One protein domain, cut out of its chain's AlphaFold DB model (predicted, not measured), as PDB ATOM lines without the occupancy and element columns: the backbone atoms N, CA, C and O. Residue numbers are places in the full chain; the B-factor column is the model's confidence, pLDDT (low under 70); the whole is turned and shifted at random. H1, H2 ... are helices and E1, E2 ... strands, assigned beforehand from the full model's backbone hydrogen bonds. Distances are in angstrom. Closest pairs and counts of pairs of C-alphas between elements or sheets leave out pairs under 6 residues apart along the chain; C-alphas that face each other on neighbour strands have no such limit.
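AT A GLANCE: This is residues 2 to 106 of the 139 residues of an uncharacterized protein of Fusobacterium nucleatum subsp. vincentii 4_1_13 (UniProt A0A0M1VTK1). A long helix, H3, runs through the middle of a loose model, with two helices packed on it: H2 on its residues 40 to 45 and, crossing it farther along, H4 on its residues 49 to 52. H1, a short helix, packs on H2, while a two-stranded hairpin of E1 and E2 lies beyond the other end of H3, with E2 next to H4; two long loops join H3 to the rest, and of the first of them residues 31 to 37 stick out. The printed part has 105 residues with four named helices and three named strands, in the order H1, H2, H3, E1, E2, H4, E3; the one sheet, E1 - E2, is antiparallel, and the class is mixed, helices and strands. The whole is loose, with a radius of gyration of the C-alphas of 16.2 A, and the C-alphas span 43 by 37 by 29 A.

HOW THE PARTS SIT: H1, residues 2 to 7, touches H2, residues 13 to 23, about perpendicular at 78 degrees; their closest C-alphas are those of Ser 5 and Leu 16, 6.8 A apart. H2 and H3, residues 39 to 57, form a helical hairpin and run opposite ways at 38 degrees, a tilt only just steep. H3 touches H2 with residues 40 to 45 alone, and the closest C-alphas, of Ala 21 and Lys 41, are 4.9 A apart. The strands E1, residues 74 to 78, and E2, residues 84 to 88, form an antiparallel hairpin, with 162 degrees between their directions. N 77 and O 85 are 2.8 A apart and N 87 and O 75 are 2.9 A apart, both within hydrogen-bond range. H4, residues 93 to 103, touches H3 about perpendicular at 85 degrees; H3 touches H4 with residues 49 to 52 alone, and the closest C-alphas, of Leu 49 and Asn 97, are 6.4 A apart. H4 and H2 touch only at their ends, with the C-alphas of Ile 13 and Leu 101 closest at 6.2 A. The closest C-alphas of E2 and H4, of Leu 87 and Leu 96, are 6.3 A apart. E3, residues 104 to 106, pairs with no named strand; its closest C-alpha to H2 is that of Lys 105, 5.6 A from that of Ile 13. Among the pairs that stay apart are H1 and H3, H1 and H4, and H3 and E2. In H1, H2, H3 and H4 every O i to N i+4 pair is within hydrogen-bond range.

IN THESE COORDINATES: H1 begins at C-alpha 2, (-19.329, -1.009, -5.342), and is 8.8 A long from first to last C-alpha. H2 measures 15.2 A. H3, the longest helix with 19 residues, measures 26.6 A, from C-alpha 39 at (-9.892, 2.311, 13.281) to C-alpha 57 at (-0.643, -12.924, -6.524). E1 is 13.1 A long and E2 12.8 A. H4 measures 15.2 A, and E3, 7.1 A long, follows it directly and ends at C-alpha 106, (-12.619, 0.438, -9.761).

THE WHOLE: The two C-alphas farthest apart are those of Ser 31 and Gly 82, at 49.4 A, while the first and last printed C-alphas, of Leu 2 and Leu 106, are 8.2 A apart. The printed part has no cut. The links from H2 to H3, with 15 residues, and from H3 to E1, with 16, are long; the other links are tight. Residues 31 to 37 stand free. The mean pLDDT of the printed part is 86.7, and residue 32, residues 34 to 37 and residues 67 to 72 are under 70.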
ATOM      1  N   LEU A   2     -18.730  -1.254  -4.015       90.12
ATOM      2  CA  LEU A   2     -19.329  -1.009  -5.342       90.12
ATOM      3  C   LEU A   2     -20.538  -0.058  -5.304       90.12
ATOM      4  O   LEU A   2     -20.564   0.915  -6.040       90.12
ATOM      5  N   LEU A   3     -21.481  -0.287  -4.386       91.31
ATOM      6  CA  LEU A   3     -22.633   0.600  -4.186       91.31
ATOM      7  C   LEU A   3     -22.215   2.067  -3.968       91.31
ATOM      8  O   LEU A   3     -22.752   2.967  -4.597       91.31
ATOM      9  N   TYR A   4     -21.206   2.297  -3.126       93.81
ATOM     10  CA  TYR A   4     -20.688   3.637  -2.838       93.81
ATOM     11  C   TYR A   4     -19.980   4.258  -4.044       93.81
ATOM     12  O   TYR A   4     -20.024   5.468  -4.216       93.81
ATOM     13  N   SER A   5     -19.363   3.440  -4.897       93.81
ATOM     14  CA  SER A   5     -18.769   3.919  -6.146       93.81
ATOM     15  C   SER A   5     -19.811   4.521  -7.078       93.81
ATOM     16  O   SER A   5     -19.560   5.585  -7.633       93.81
ATOM     17  N   TYR A   6     -20.989   3.898  -7.171       91.44
ATOM     18  CA  TYR A   6     -22.106   4.421  -7.956       91.44
ATOM     19  C   TYR A   6     -22.806   5.610  -7.291       91.44
ATOM     20  O   TYR A   6     -23.083   6.590  -7.968       91.44
ATOM     21  N   ILE A   7     -23.068   5.558  -5.977       94.75
ATOM     22  CA  ILE A   7     -23.762   6.650  -5.267       94.75
ATOM     23  C   ILE A   7     -22.954   7.955  -5.312       94.75
ATOM     24  O   ILE A   7     -23.529   9.025  -5.475       94.75
ATOM     25  N   TYR A   8     -21.631   7.871  -5.150       94.88
ATOM     26  CA  TYR A   8     -20.752   9.039  -5.015       94.88
ATOM     27  C   TYR A   8     -19.912   9.325  -6.269       94.88
ATOM     28  O   TYR A   8     -18.959  10.099  -6.183       94.88
ATOM     29  N   ASP A   9     -20.216   8.664  -7.391       94.31
ATOM     30  CA  ASP A   9     -19.508   8.774  -8.677       94.31
ATOM     31  C   ASP A   9     -17.973   8.814  -8.537       94.31
ATOM     32  O   ASP A   9     -17.258   9.666  -9.067       94.31
ATOM     33  N   THR A  10     -17.436   7.894  -7.735       94.94
ATOM     34  CA  THR A  10     -15.996   7.809  -7.486       94.94
ATOM     35  C   THR A  10     -15.496   6.395  -7.666       94.94
ATOM     36  O   THR A  10     -16.026   5.429  -7.118       94.94
ATOM     37  N   LYS A  11     -14.411   6.277  -8.424       94.44
ATOM     38  CA  LYS A  11     -13.693   5.022  -8.663       94.44
ATOM     39  C   LYS A  11     -12.382   4.936  -7.879       94.44
ATOM     40  O   LYS A  11     -11.736   3.890  -7.881       94.44
ATOM     41  N   ASP A  12     -11.986   6.023  -7.214       94.94
ATOM     42  CA  ASP A  12     -10.753   6.093  -6.435       94.94
ATOM     43  C   ASP A  12     -10.871   5.280  -5.142       94.94
ATOM     44  O   ASP A  12     -11.751   5.524  -4.314       94.94
ATOM     45  N   ILE A  13      -9.960   4.321  -4.960       95.69
ATOM     46  CA  ILE A  13      -9.989   3.396  -3.825       95.69
ATOM     47  C   ILE A  13      -9.864   4.118  -2.480       95.69
ATOM     48  O   ILE A  13     -10.555   3.737  -1.535       95.69
ATOM     49  N   LYS A  14      -9.044   5.171  -2.364       95.12
ATOM     50  CA  LYS A  14      -8.888   5.886  -1.088       95.12
ATOM     51  C   LYS A  14     -10.157   6.633  -0.719       95.12
ATOM     52  O   LYS A  14     -10.633   6.483   0.401       95.12
ATOM     53  N   LYS A  15     -10.741   7.364  -1.676       95.62
ATOM     54  CA  LYS A  15     -12.026   8.047  -1.468       95.62
ATOM     55  C   LYS A  15     -13.116   7.055  -1.072       95.62
ATOM     56  O   LYS A  15     -13.899   7.322  -0.169       95.62
ATOM     57  N   LEU A  16     -13.147   5.883  -1.708       96.12
ATOM     58  CA  LEU A  16     -14.093   4.824  -1.357       96.12
ATOM     59  C   LEU A  16     -13.870   4.283   0.058       96.12
ATOM     60  O   LEU A  16     -14.844   4.038   0.763       96.12
ATOM     61  N   ILE A  17     -12.621   4.111   0.492       95.94
ATOM     62  CA  ILE A  17     -12.302   3.715   1.871       95.94
ATOM     63  C   ILE A  17     -12.786   4.773   2.864       95.94
ATOM     64  O   ILE A  17     -13.386   4.410   3.875       95.94
ATOM     65  N   ASP A  18     -12.578   6.056   2.567       95.50
ATOM     66  CA  ASP A  18     -13.055   7.154   3.412       95.50
ATOM     67  C   ASP A  18     -14.583   7.129   3.536       95.50
ATOM     68  O   ASP A  18     -15.118   7.158   4.643       95.50
ATOM     69  N   LEU A  19     -15.293   6.952   2.417       96.00
ATOM     70  CA  LEU A  19     -16.750   6.811   2.407       96.00
ATOM     71  C   LEU A  19     -17.229   5.588   3.201       96.00
ATOM     72  O   LEU A  19     -18.229   5.672   3.913       96.00
ATOM     73  N   LEU A  20     -16.533   4.451   3.112       95.06
ATOM     74  CA  LEU A  20     -16.872   3.258   3.895       95.06
ATOM     75  C   LEU A  20     -16.637   3.470   5.391       95.06
ATOM     76  O   LEU A  20     -17.440   3.006   6.197       95.06
ATOM     77  N   ALA A  21     -15.563   4.166   5.762       93.94
ATOM     78  CA  ALA A  21     -15.259   4.474   7.152       93.94
ATOM     79  C   ALA A  21     -16.302   5.419   7.765       93.94
ATOM     80  O   ALA A  21     -16.754   5.163   8.877       93.94
ATOM     81  N   ILE A  22     -16.719   6.447   7.019       92.56
ATOM     82  CA  ILE A  22     -17.748   7.408   7.441       92.56
ATOM     83  C   ILE A  22     -19.103   6.717   7.618       92.56
ATOM     84  O   ILE A  22     -19.756   6.888   8.641       92.56
ATOM     85  N   ASN A  23     -19.526   5.925   6.631       93.25
ATOM     86  CA  ASN A  23     -20.877   5.361   6.625       93.25
ATOM     87  C   ASN A  23     -20.997   4.030   7.382       93.25
ATOM     88  O   ASN A  23     -22.105   3.597   7.682       93.25
ATOM     89  N   ASN A  24     -19.872   3.362   7.653       92.06
ATOM     90  CA  ASN A  24     -19.783   2.078   8.347       92.06
ATOM     91  C   ASN A  24     -20.901   1.080   7.959       92.06
ATOM     92  O   ASN A  24     -21.666   0.637   8.819       92.06
ATOM     93  N   PRO A  25     -21.022   0.689   6.674       93.31
ATOM     94  CA  PRO A  25     -22.140  -0.136   6.205       93.31
ATOM     95  C   PRO A  25     -22.212  -1.516   6.869       93.31
ATOM     96  O   PRO A  25     -23.276  -2.126   6.902       93.31
ATOM     97  N   LEU A  26     -21.092  -2.015   7.400       92.06
ATOM     98  CA  LEU A  26     -21.039  -3.279   8.133       92.06
ATOM     99  C   LEU A  26     -21.462  -3.147   9.604       92.06
ATOM    100  O   LEU A  26     -21.444  -4.147  10.314       92.06
ATOM    101  N   LYS A  27     -21.825  -1.937  10.060       92.06
ATOM    102  CA  LYS A  27     -22.239  -1.637  11.439       92.06
ATOM    103  C   LYS A  27     -21.252  -2.184  12.474       92.06
ATOM    104  O   LYS A  27     -21.644  -2.771  13.478       92.06
ATOM    105  N   ILE A  28     -19.959  -2.018  12.199       89.31
ATOM    106  CA  ILE A  28     -18.891  -2.490  13.082       89.31
ATOM    107  C   ILE A  28     -18.986  -1.723  14.396       89.31
ATOM    108  O   ILE A  28     -18.941  -0.490  14.386       89.31
ATOM    109  N   ASP A  29     -19.102  -2.455  15.500       86.44
ATOM    110  CA  ASP A  29     -19.114  -1.879  16.838       86.44
ATOM    111  C   ASP A  29     -17.707  -1.395  17.218       86.44
ATOM    112  O   ASP A  29     -16.763  -2.177  17.338       86.44
ATOM    113  N   ILE A  30     -17.576  -0.080  17.384       82.75
ATOM    114  CA  ILE A  30     -16.335   0.603  17.767       82.75
ATOM    115  C   ILE A  30     -16.331   1.049  19.231       82.75
ATOM    116  O   ILE A  30     -15.327   1.587  19.694       82.75
ATOM    117  N   SER A  31     -17.417   0.803  19.975       78.69
ATOM    118  CA  SER A  31     -17.564   1.239  21.371       78.69
ATOM    119  C   SER A  31     -16.473   0.676  22.289       78.69
ATOM    120  O   SER A  31     -16.057   1.334  23.235       78.69
ATOM    121  N   LYS A  32     -15.952  -0.515  21.967       66.88
ATOM    122  CA  LYS A  32     -14.897  -1.205  22.726       66.88
ATOM    123  C   LYS A  32     -13.468  -0.843  22.293       66.88
ATOM    124  O   LYS A  32     -12.519  -1.323  22.899       66.88
ATOM    125  N   ILE A  33     -13.297  -0.049  21.229       70.88
ATOM    126  CA  ILE A  33     -12.010   0.178  20.527       70.88
ATOM    127  C   ILE A  33     -11.634   1.680  20.562       70.88
ATOM    128  O   ILE A  33     -10.927   2.208  19.704       70.88
ATOM    129  N   SER A  34     -12.145   2.395  21.567       53.59
ATOM    130  CA  SER A  34     -12.343   3.850  21.647       53.59
ATOM    131  C   SER A  34     -11.088   4.729  21.800       53.59
ATOM    132  O   SER A  34     -11.124   5.731  22.507       53.59
ATOM    133  N   SER A  35      -9.979   4.420  21.131       55.31
ATOM    134  CA  SER A  35      -8.779   5.275  21.179       55.31
ATOM    135  C   SER A  35      -8.076   5.514  19.842       55.31
ATOM    136  O   SER A  35      -7.112   6.272  19.808       55.31
ATOM    137  N   SER A  36      -8.567   4.975  18.717       57.56
ATOM    138  CA  SER A  36      -8.018   5.324  17.398       57.56
ATOM    139  C   SER A  36      -9.061   5.993  16.496       57.56
ATOM    140  O   SER A  36      -9.969   5.305  16.020       57.56
ATOM    141  N   PRO A  37      -8.914   7.295  16.169       61.16
ATOM    142  CA  PRO A  37      -9.831   8.008  15.270       61.16
ATOM    143  C   PRO A  37      -9.874   7.420  13.846       61.16
ATOM    144  O   PRO A  37     -10.749   7.765  13.062       61.16
ATOM    145  N   ASN A  38      -8.972   6.488  13.518       83.12
ATOM    146  CA  ASN A  38      -8.854   5.873  12.198       83.12
ATOM    147  C   ASN A  38      -9.121   4.361  12.179       83.12
ATOM    148  O   ASN A  38      -8.831   3.718  11.169       83.12
ATOM    149  N   TYR A  39      -9.688   3.766  13.237       89.25
ATOM    150  CA  TYR A  39      -9.892   2.311  13.281       89.25
ATOM    151  C   TYR A  39     -10.714   1.780  12.095       89.25
ATOM    152  O   TYR A  39     -10.273   0.860  11.409       89.25
ATOM    153  N   LEU A  40     -11.877   2.378  11.804       91.88
ATOM    154  CA  LEU A  40     -12.738   1.937  10.696       91.88
ATOM    155  C   LEU A  40     -12.039   2.072   9.343       91.88
ATOM    156  O   LEU A  40     -12.106   1.166   8.512       91.88
ATOM    157  N   LYS A  41     -11.316   3.176   9.139       93.62
ATOM    158  CA  LYS A  41     -10.523   3.408   7.930       93.62
ATOM    159  C   LYS A  41      -9.464   2.322   7.754       93.62
ATOM    160  O   LYS A  41      -9.383   1.717   6.686       93.62
ATOM    161  N   SER A  42      -8.724   2.004   8.815       93.00
ATOM    162  CA  SER A  42      -7.751   0.909   8.827       93.00
ATOM    163  C   SER A  42      -8.409  -0.451   8.594       93.00
ATOM    164  O   SER A  42      -7.889  -1.257   7.829       93.00
ATOM    165  N   PHE A  43      -9.579  -0.707   9.183       93.81
ATOM    166  CA  PHE A  43     -10.319  -1.952   8.987       93.81
ATOM    167  C   PHE A  43     -10.708  -2.159   7.517       93.81
ATOM    168  O   PHE A  43     -10.385  -3.196   6.931       93.81
ATOM    169  N   TYR A  44     -11.374  -1.173   6.904       95.12
ATOM    170  CA  TYR A  44     -11.799  -1.266   5.506       95.12
ATOM    171  C   TYR A  44     -10.597  -1.311   4.557       95.12
ATOM    172  O   TYR A  44     -10.591  -2.125   3.631       95.12
ATOM    173  N   SER A  45      -9.554  -0.516   4.826       95.75
ATOM    174  CA  SER A  45      -8.291  -0.559   4.082       95.75
ATOM    175  C   SER A  45      -7.666  -1.953   4.127       95.75
ATOM    176  O   SER A  45      -7.376  -2.529   3.084       95.75
ATOM    177  N   ASN A  46      -7.548  -2.556   5.313       95.38
ATOM    178  CA  ASN A  46      -6.971  -3.891   5.479       95.38
ATOM    179  C   ASN A  46      -7.785  -4.973   4.762       95.38
ATOM    180  O   ASN A  46      -7.212  -5.886   4.171       95.38
ATOM    181  N   LYS A  47      -9.121  -4.886   4.790       95.06
ATOM    182  CA  LYS A  47      -9.989  -5.819   4.058       95.06
ATOM    183  C   LYS A  47      -9.777  -5.721   2.547       95.06
ATOM    184  O   LYS A  47      -9.646  -6.755   1.896       95.06
ATOM    185  N   LEU A  48      -9.713  -4.507   2.000       94.50
ATOM    186  CA  LEU A  48      -9.504  -4.296   0.567       94.50
ATOM    187  C   LEU A  48      -8.082  -4.646   0.124       94.50
ATOM    188  O   LEU A  48      -7.918  -5.307  -0.892       94.50
ATOM    189  N   LEU A  49      -7.062  -4.290   0.904       94.81
ATOM    190  CA  LEU A  49      -5.674  -4.663   0.624       94.81
ATOM    191  C   LEU A  49      -5.483  -6.179   0.589       94.81
ATOM    192  O   LEU A  49      -4.825  -6.679  -0.319       94.81
ATOM    193  N   LYS A  50      -6.099  -6.926   1.517       92.44
ATOM    194  CA  LYS A  50      -6.095  -8.398   1.466       92.44
ATOM    195  C   LYS A  50      -6.707  -8.917   0.165       92.44
ATOM    196  O   LYS A  50      -6.147  -9.816  -0.449       92.44
ATOM    197  N   PHE A  51      -7.816  -8.325  -0.271       91.75
ATOM    198  CA  PHE A  51      -8.463  -8.689  -1.530       91.75
ATOM    199  C   PHE A  51      -7.592  -8.371  -2.755       91.75
ATOM    200  O   PHE A  51      -7.441  -9.222  -3.626       91.75
ATOM    201  N   PHE A  52      -6.965  -7.192  -2.812       92.06
ATOM    202  CA  PHE A  52      -6.080  -6.822  -3.922       92.06
ATOM    203  C   PHE A  52      -4.834  -7.700  -3.990       92.06
ATOM    204  O   PHE A  52      -4.470  -8.144  -5.074       92.06
ATOM    205  N   ASN A  53      -4.219  -8.006  -2.845       90.00
ATOM    206  CA  ASN A  53      -3.089  -8.932  -2.788       90.00
ATOM    207  C   ASN A  53      -3.484 -10.335  -3.264       90.00
ATOM    208  O   ASN A  53      -2.742 -10.944  -4.032       90.00
ATOM    209  N   ALA A  54      -4.656 -10.828  -2.849       87.69
ATOM    210  CA  ALA A  54      -5.154 -12.122  -3.297       87.69
ATOM    211  C   ALA A  54      -5.358 -12.147  -4.821       87.69
ATOM    212  O   ALA A  54      -4.865 -13.052  -5.485       87.69
ATOM    213  N   ILE A  55      -6.007 -11.128  -5.397       87.12
ATOM    214  CA  ILE A  55      -6.208 -11.055  -6.853       87.12
ATOM    215  C   ILE A  55      -4.879 -10.955  -7.608       87.12
ATOM    216  O   ILE A  55      -4.731 -11.570  -8.657       87.12
ATOM    217  N   ALA A  56      -3.925 -10.174  -7.100       86.94
ATOM    218  CA  ALA A  56      -2.671  -9.916  -7.799       86.94
ATOM    219  C   ALA A  56      -1.713 -11.117  -7.798       86.94
ATOM    220  O   ALA A  56      -0.986 -11.304  -8.770       86.94
ATOM    221  N   PHE A  57      -1.691 -11.913  -6.722       85.31
ATOM    222  CA  PHE A  57      -0.643 -12.924  -6.524       85.31
ATOM    223  C   PHE A  57      -1.149 -14.342  -6.252       85.31
ATOM    224  O   PHE A  57      -0.368 -15.283  -6.360       85.31
ATOM    225  N   GLU A  58      -2.414 -14.519  -5.864       82.19
ATOM    226  CA  GLU A  58      -2.925 -15.801  -5.347       82.19
ATOM    227  C   GLU A  58      -4.092 -16.360  -6.179       82.19
ATOM    228  O   GLU A  58      -4.361 -17.561  -6.136       82.19
ATOM    229  N   MET A  59      -4.784 -15.519  -6.956       80.94
ATOM    230  CA  MET A  59      -5.911 -15.907  -7.808       80.94
ATOM    231  C   MET A  59      -5.502 -15.933  -9.278       80.94
ATOM    232  O   MET A  59      -5.187 -14.896  -9.854       80.94
ATOM    233  N   PHE A  60      -5.598 -17.102  -9.915       80.00
ATOM    234  CA  PHE A  60      -5.354 -17.255 -11.350       80.00
ATOM    235  C   PHE A  60      -6.624 -17.729 -12.067       80.00
ATOM    236  O   PHE A  60      -7.320 -18.598 -11.545       80.00
ATOM    237  N   PRO A  61      -6.946 -17.212 -13.269       75.50
ATOM    238  CA  PRO A  61      -8.177 -17.575 -13.980       75.50
ATOM    239  C   PRO A  61      -8.314 -19.066 -14.314       75.50
ATOM    240  O   PRO A  61      -9.427 -19.565 -14.446       75.50
ATOM    241  N   SER A  62      -7.193 -19.767 -14.494       78.88
ATOM    242  CA  SER A  62      -7.150 -21.162 -14.944       78.88
ATOM    243  C   SER A  62      -7.115 -22.186 -13.809       78.88
ATOM    244  O   SER A  62      -7.132 -23.385 -14.087       78.88
ATOM    245  N   SER A  63      -7.053 -21.759 -12.545       77.88
ATOM    246  CA  SER A  63      -6.928 -22.674 -11.412       77.88
ATOM    247  C   SER A  63      -7.782 -22.257 -10.221       77.88
ATOM    248  O   SER A  63      -7.996 -21.082  -9.930       77.88
ATOM    249  N   LEU A  64      -8.281 -23.262  -9.503       79.56
ATOM    250  CA  LEU A  64      -8.895 -23.050  -8.200       79.56
ATOM    251  C   LEU A  64      -7.832 -22.545  -7.219       79.56
ATOM    252  O   LEU A  64      -6.721 -23.073  -7.159       79.56
ATOM    253  N   MET A  65      -8.194 -21.540  -6.423       71.00
ATOM    254  CA  MET A  65      -7.347 -21.052  -5.339       71.00
ATOM    255  C   MET A  65      -7.240 -22.145  -4.263       71.00
ATOM    256  O   MET A  65      -8.207 -22.428  -3.557       71.00
ATOM    257  N   ILE A  66      -6.062 -22.758  -4.133       72.81
ATOM    258  CA  ILE A  66      -5.757 -23.752  -3.095       72.81
ATOM    259  C   ILE A  66      -4.801 -23.115  -2.082       72.81
ATOM    260  O   ILE A  66      -3.832 -22.452  -2.452       72.81
ATOM    261  N   LYS A  67      -5.056 -23.335  -0.786       62.19
ATOM    262  CA  LYS A  67      -4.349 -22.702   0.348       62.19
ATOM    263  C   LYS A  67      -2.822 -22.918   0.361       62.19
ATOM    264  O   LYS A  67      -2.121 -22.165   1.025       62.19
ATOM    265  N   SER A  68      -2.307 -23.926  -0.346       57.97
ATOM    266  CA  SER A  68      -0.873 -24.250  -0.433       57.97
ATOM    267  C   SER A  68      -0.073 -23.315  -1.343       57.97
ATOM    268  O   SER A  68       1.148 -23.287  -1.248       57.97
ATOM    269  N   ASN A  69      -0.738 -22.543  -2.207       55.94
ATOM    270  CA  ASN A  69      -0.084 -21.703  -3.210       55.94
ATOM    271  C   ASN A  69       0.131 -20.270  -2.704       55.94
ATOM    272  O   ASN A  69      -0.127 -19.318  -3.440       55.94
ATOM    273  N   ILE A  70       0.579 -20.092  -1.454       56.19
ATOM    274  CA  ILE A  70       1.039 -18.775  -0.987       56.19
ATOM    275  C   ILE A  70       2.312 -18.457  -1.772       56.19
ATOM    276  O   ILE A  70       3.422 -18.788  -1.366       56.19
ATOM    277  N   LEU A  71       2.133 -17.876  -2.952       57.09
ATOM    278  CA  LEU A  71       3.221 -17.493  -3.827       57.09
ATOM    279  C   LEU A  71       3.889 -16.254  -3.235       57.09
ATOM    280  O   LEU A  71       3.276 -15.195  -3.054       57.09
ATOM    281  N   SER A  72       5.172 -16.409  -2.935       64.12
ATOM    282  CA  SER A  72       6.148 -15.331  -2.886       64.12
ATOM    283  C   SER A  72       6.274 -14.750  -4.296       64.12
ATOM    284  O   SER A  72       6.936 -15.327  -5.157       64.12
ATOM    285  N   GLY A  73       5.536 -13.674  -4.557       74.19
ATOM    286  CA  GLY A  73       5.541 -12.959  -5.830       74.19
ATOM    287  C   GLY A  73       6.051 -11.532  -5.673       74.19
ATOM    288  O   GLY A  73       6.249 -11.040  -4.564       74.19
ATOM    289  N   GLY A  74       6.207 -10.844  -6.795       84.00
ATOM    290  CA  GLY A  74       6.542  -9.428  -6.823       84.00
ATOM    291  C   GLY A  74       5.966  -8.755  -8.059       84.00
ATOM    292  O   GLY A  74       5.492  -9.415  -8.983       84.00
ATOM    293  N   MET A  75       5.987  -7.429  -8.064       87.62
ATOM    294  CA  MET A  75       5.560  -6.615  -9.196       87.62
ATOM    295  C   MET A  75       6.738  -5.820  -9.742       87.62
ATOM    296  O   MET A  75       7.433  -5.139  -8.988       87.62
ATOM    297  N   LEU A  76       6.919  -5.862 -11.061       90.88
ATOM    298  CA  LEU A  76       7.776  -4.914 -11.763       90.88
ATOM    299  C   LEU A  76       6.969  -3.650 -12.058       90.88
ATOM    300  O   LEU A  76       5.895  -3.711 -12.656       90.88
ATOM    301  N   ILE A  77       7.490  -2.508 -11.630       89.81
ATOM    302  CA  ILE A  77       6.898  -1.194 -11.857       89.81
ATOM    303  C   ILE A  77       7.809  -0.431 -12.799       89.81
ATOM    304  O   ILE A  77       8.958  -0.161 -12.464       89.81
ATOM    305  N   MET A  78       7.272  -0.069 -13.960       90.06
ATOM    306  CA  MET A  78       7.940   0.820 -14.900       90.06
ATOM    307  C   MET A  78       7.553   2.264 -14.592       90.06
ATOM    308  O   MET A  78       6.377   2.632 -14.636       90.06
ATOM    309  N   HIS A  79       8.548   3.087 -14.291       89.06
ATOM    310  CA  HIS A  79       8.373   4.516 -14.080       89.06
ATOM    311  C   HIS A  79       8.395   5.265 -15.410       89.06
ATOM    312  O   HIS A  79       8.913   4.779 -16.414       89.06
ATOM    313  N   LYS A  80       7.868   6.494 -15.424       87.75
ATOM    314  CA  LYS A  80       7.826   7.328 -16.641       87.75
ATOM    315  C   LYS A  80       9.204   7.572 -17.268       87.75
ATOM    316  O   LYS A  80       9.275   7.766 -18.473       87.75
ATOM    317  N   GLY A  81      10.266   7.573 -16.460       90.81
ATOM    318  CA  GLY A  81      11.648   7.742 -16.919       90.81
ATOM    319  C   GLY A  81      12.266   6.495 -17.561       90.81
ATOM    320  O   GLY A  81      13.392   6.568 -18.031       90.81
ATOM    321  N   GLY A  82      11.552   5.363 -17.589       90.94
ATOM    322  CA  GLY A  82      12.061   4.084 -18.092       90.94
ATOM    323  C   GLY A  82      12.706   3.203 -17.020       90.94
ATOM    324  O   GLY A  82      12.924   2.020 -17.267       90.94
ATOM    325  N   ASP A  83      12.944   3.736 -15.819       94.12
ATOM    326  CA  ASP A  83      13.441   2.951 -14.691       94.12
ATOM    327  C   ASP A  83      12.432   1.879 -14.275       94.12
ATOM    328  O   ASP A  83      11.220   2.118 -14.229       94.12
ATOM    329  N   ILE A  84      12.944   0.702 -13.919       92.50
ATOM    330  CA  ILE A  84      12.139  -0.425 -13.450       92.50
ATOM    331  C   ILE A  84      12.468  -0.685 -11.983       92.50
ATOM    332  O   ILE A  84      13.626  -0.873 -11.616       92.50
ATOM    333  N   SER A  85      11.443  -0.724 -11.135       90.25
ATOM    334  CA  SER A  85      11.559  -1.134  -9.733       90.25
ATOM    335  C   SER A  85      10.884  -2.479  -9.508       90.25
ATOM    336  O   SER A  85       9.793  -2.719 -10.024       90.25
ATOM    337  N   LEU A  86      11.501  -3.338  -8.699       90.62
ATOM    338  CA  LEU A  86      10.890  -4.574  -8.220       90.62
ATOM    339  C   LEU A  86      10.308  -4.345  -6.822       90.62
ATOM    340  O   LEU A  86      11.047  -4.041  -5.889       90.62
ATOM    341  N   LEU A  87       8.997  -4.530  -6.674       89.56
ATOM    342  CA  LEU A  87       8.345  -4.651  -5.372       89.56
ATOM    343  C   LEU A  87       8.078  -6.123  -5.078       89.56
ATOM    344  O   LEU A  87       7.068  -6.678  -5.509       89.56
ATOM    345  N   ASP A  88       8.998  -6.751  -4.359       88.12
ATOM    346  CA  ASP A  88       8.812  -8.096  -3.824       88.12
ATOM    347  C   ASP A  88       7.827  -8.085  -2.639       88.12
ATOM    348  O   ASP A  88       7.932  -7.250  -1.740       88.12
ATOM    349  N   LYS A  89       6.859  -9.012  -2.625       85.19
ATOM    350  CA  LYS A  89       5.798  -9.077  -1.604       85.19
ATOM    351  C   LYS A  89       6.335  -9.386  -0.205       85.19
ATOM    352  O   LYS A  89       5.694  -8.989   0.765       85.19
ATOM    353  N   ILE A  90       7.458 -10.096  -0.084       85.62
ATOM    354  CA  ILE A  90       8.068 -10.440   1.208       85.62
ATOM    355  C   ILE A  90       8.799  -9.222   1.768       85.62
ATOM    356  O   ILE A  90       8.602  -8.872   2.930       85.62
ATOM    357  N   TYR A  91       9.626  -8.573   0.948       87.50
ATOM    358  CA  TYR A  91      10.508  -7.500   1.416       87.50
ATOM    359  C   TYR A  91       9.855  -6.114   1.438       87.50
ATOM    360  O   TYR A  91      10.213  -5.293   2.277       87.50
ATOM    361  N   PHE A  92       8.892  -5.855   0.549       90.69
ATOM    362  CA  PHE A  92       8.299  -4.531   0.323       90.69
ATOM    363  C   PHE A  92       6.773  -4.548   0.463       90.69
ATOM    364  O   PHE A  92       6.047  -3.910  -0.303       90.69
ATOM    365  N   TYR A  93       6.256  -5.319   1.425       89.31
ATOM    366  CA  TYR A  93       4.815  -5.500   1.629       89.31
ATOM    367  C   TYR A  93       4.074  -4.171   1.861       89.31
ATOM    368  O   TYR A  93       2.992  -3.942   1.308       89.31
ATOM    369  N   ASP A  94       4.656  -3.268   2.651       92.44
ATOM    370  CA  ASP A  94       4.036  -1.984   2.973       92.44
ATOM    371  C   ASP A  94       4.074  -1.014   1.787       92.44
ATOM    372  O   ASP A  94       3.081  -0.332   1.512       92.44
ATOM    373  N   GLU A  95       5.180  -0.964   1.045       93.62
ATOM    374  CA  GLU A  95       5.315  -0.194  -0.194       93.62
ATOM    375  C   GLU A  95       4.339  -0.694  -1.259       93.62
ATOM    376  O   GLU A  95       3.669   0.113  -1.904       93.62
ATOM    377  N   LEU A  96       4.203  -2.012  -1.399       92.31
ATOM    378  CA  LEU A  96       3.261  -2.655  -2.309       92.31
ATOM    379  C   LEU A  96       1.811  -2.295  -1.957       92.31
ATOM    380  O   LEU A  96       1.038  -1.889  -2.825       92.31
ATOM    381  N   ASN A  97       1.443  -2.351  -0.677       93.44
ATOM    382  CA  ASN A  97       0.113  -1.946  -0.223       93.44
ATOM    383  C   ASN A  97      -0.153  -0.456  -0.458       93.44
ATOM    384  O   ASN A  97      -1.226  -0.080  -0.942       93.44
ATOM    385  N   LYS A  98       0.827   0.409  -0.167       94.94
ATOM    386  CA  LYS A  98       0.744   1.839  -0.499       94.94
ATOM    387  C   LYS A  98       0.571   2.030  -2.004       94.94
ATOM    388  O   LYS A  98      -0.272   2.827  -2.415       94.94
ATOM    389  N   TYR A  99       1.303   1.278  -2.824       94.00
ATOM    390  CA  TYR A  99       1.186   1.321  -4.277       94.00
ATOM    391  C   TYR A  99      -0.222   0.935  -4.739       94.00
ATOM    392  O   TYR A  99      -0.814   1.670  -5.530       94.00
ATOM    393  N   PHE A 100      -0.809  -0.140  -4.204       94.69
ATOM    394  CA  PHE A 100      -2.185  -0.526  -4.520       94.69
ATOM    395  C   PHE A 100      -3.202   0.554  -4.146       94.69
ATOM    396  O   PHE A 100      -4.015   0.939  -4.984       94.69
ATOM    397  N   LEU A 101      -3.140   1.108  -2.932       95.38
ATOM    398  CA  LEU A 101      -4.054   2.180  -2.517       95.38
ATOM    399  C   LEU A 101      -3.912   3.442  -3.374       95.38
ATOM    400  O   LEU A 101      -4.885   4.159  -3.601       95.38
ATOM    401  N   ASN A 102      -2.696   3.745  -3.823       94.75
ATOM    402  CA  ASN A 102      -2.413   4.940  -4.608       94.75
ATOM    403  C   ASN A 102      -2.849   4.792  -6.063       94.75
ATOM    404  O   ASN A 102      -3.345   5.764  -6.639       94.75
ATOM    405  N   ASN A 103      -2.680   3.601  -6.636       94.00
ATOM    406  CA  ASN A 103      -2.720   3.408  -8.079       94.00
ATOM    407  C   ASN A 103      -3.875   2.541  -8.564       94.00
ATOM    408  O   ASN A 103      -4.120   2.547  -9.760       94.00
ATOM    409  N   LEU A 104      -4.602   1.826  -7.703       95.31
ATOM    410  CA  LEU A 104      -5.789   1.094  -8.137       95.31
ATOM    411  C   LEU A 104      -7.027   1.996  -8.194       95.31
ATOM    412  O   LEU A 104      -7.173   2.966  -7.443       95.31
ATOM    413  N   LYS A 105      -7.942   1.636  -9.091       95.25
ATOM    414  CA  LYS A 105      -9.298   2.174  -9.206       95.25
ATOM    415  C   LYS A 105     -10.276   1.057  -9.558       95.25
ATOM    416  O   LYS A 105      -9.892   0.053 -10.165       95.25
ATOM    417  N   LEU A 106     -11.541   1.243  -9.191       93.06
ATOM    418  CA  LEU A 106     -12.619   0.438  -9.761       93.06
ATOM    419  C   LEU A 106     -12.815   0.799 -11.228       93.06
ATOM    420  O   LEU A 106     -12.622   1.948 -11.622       93.06
TER     421      LEU A 106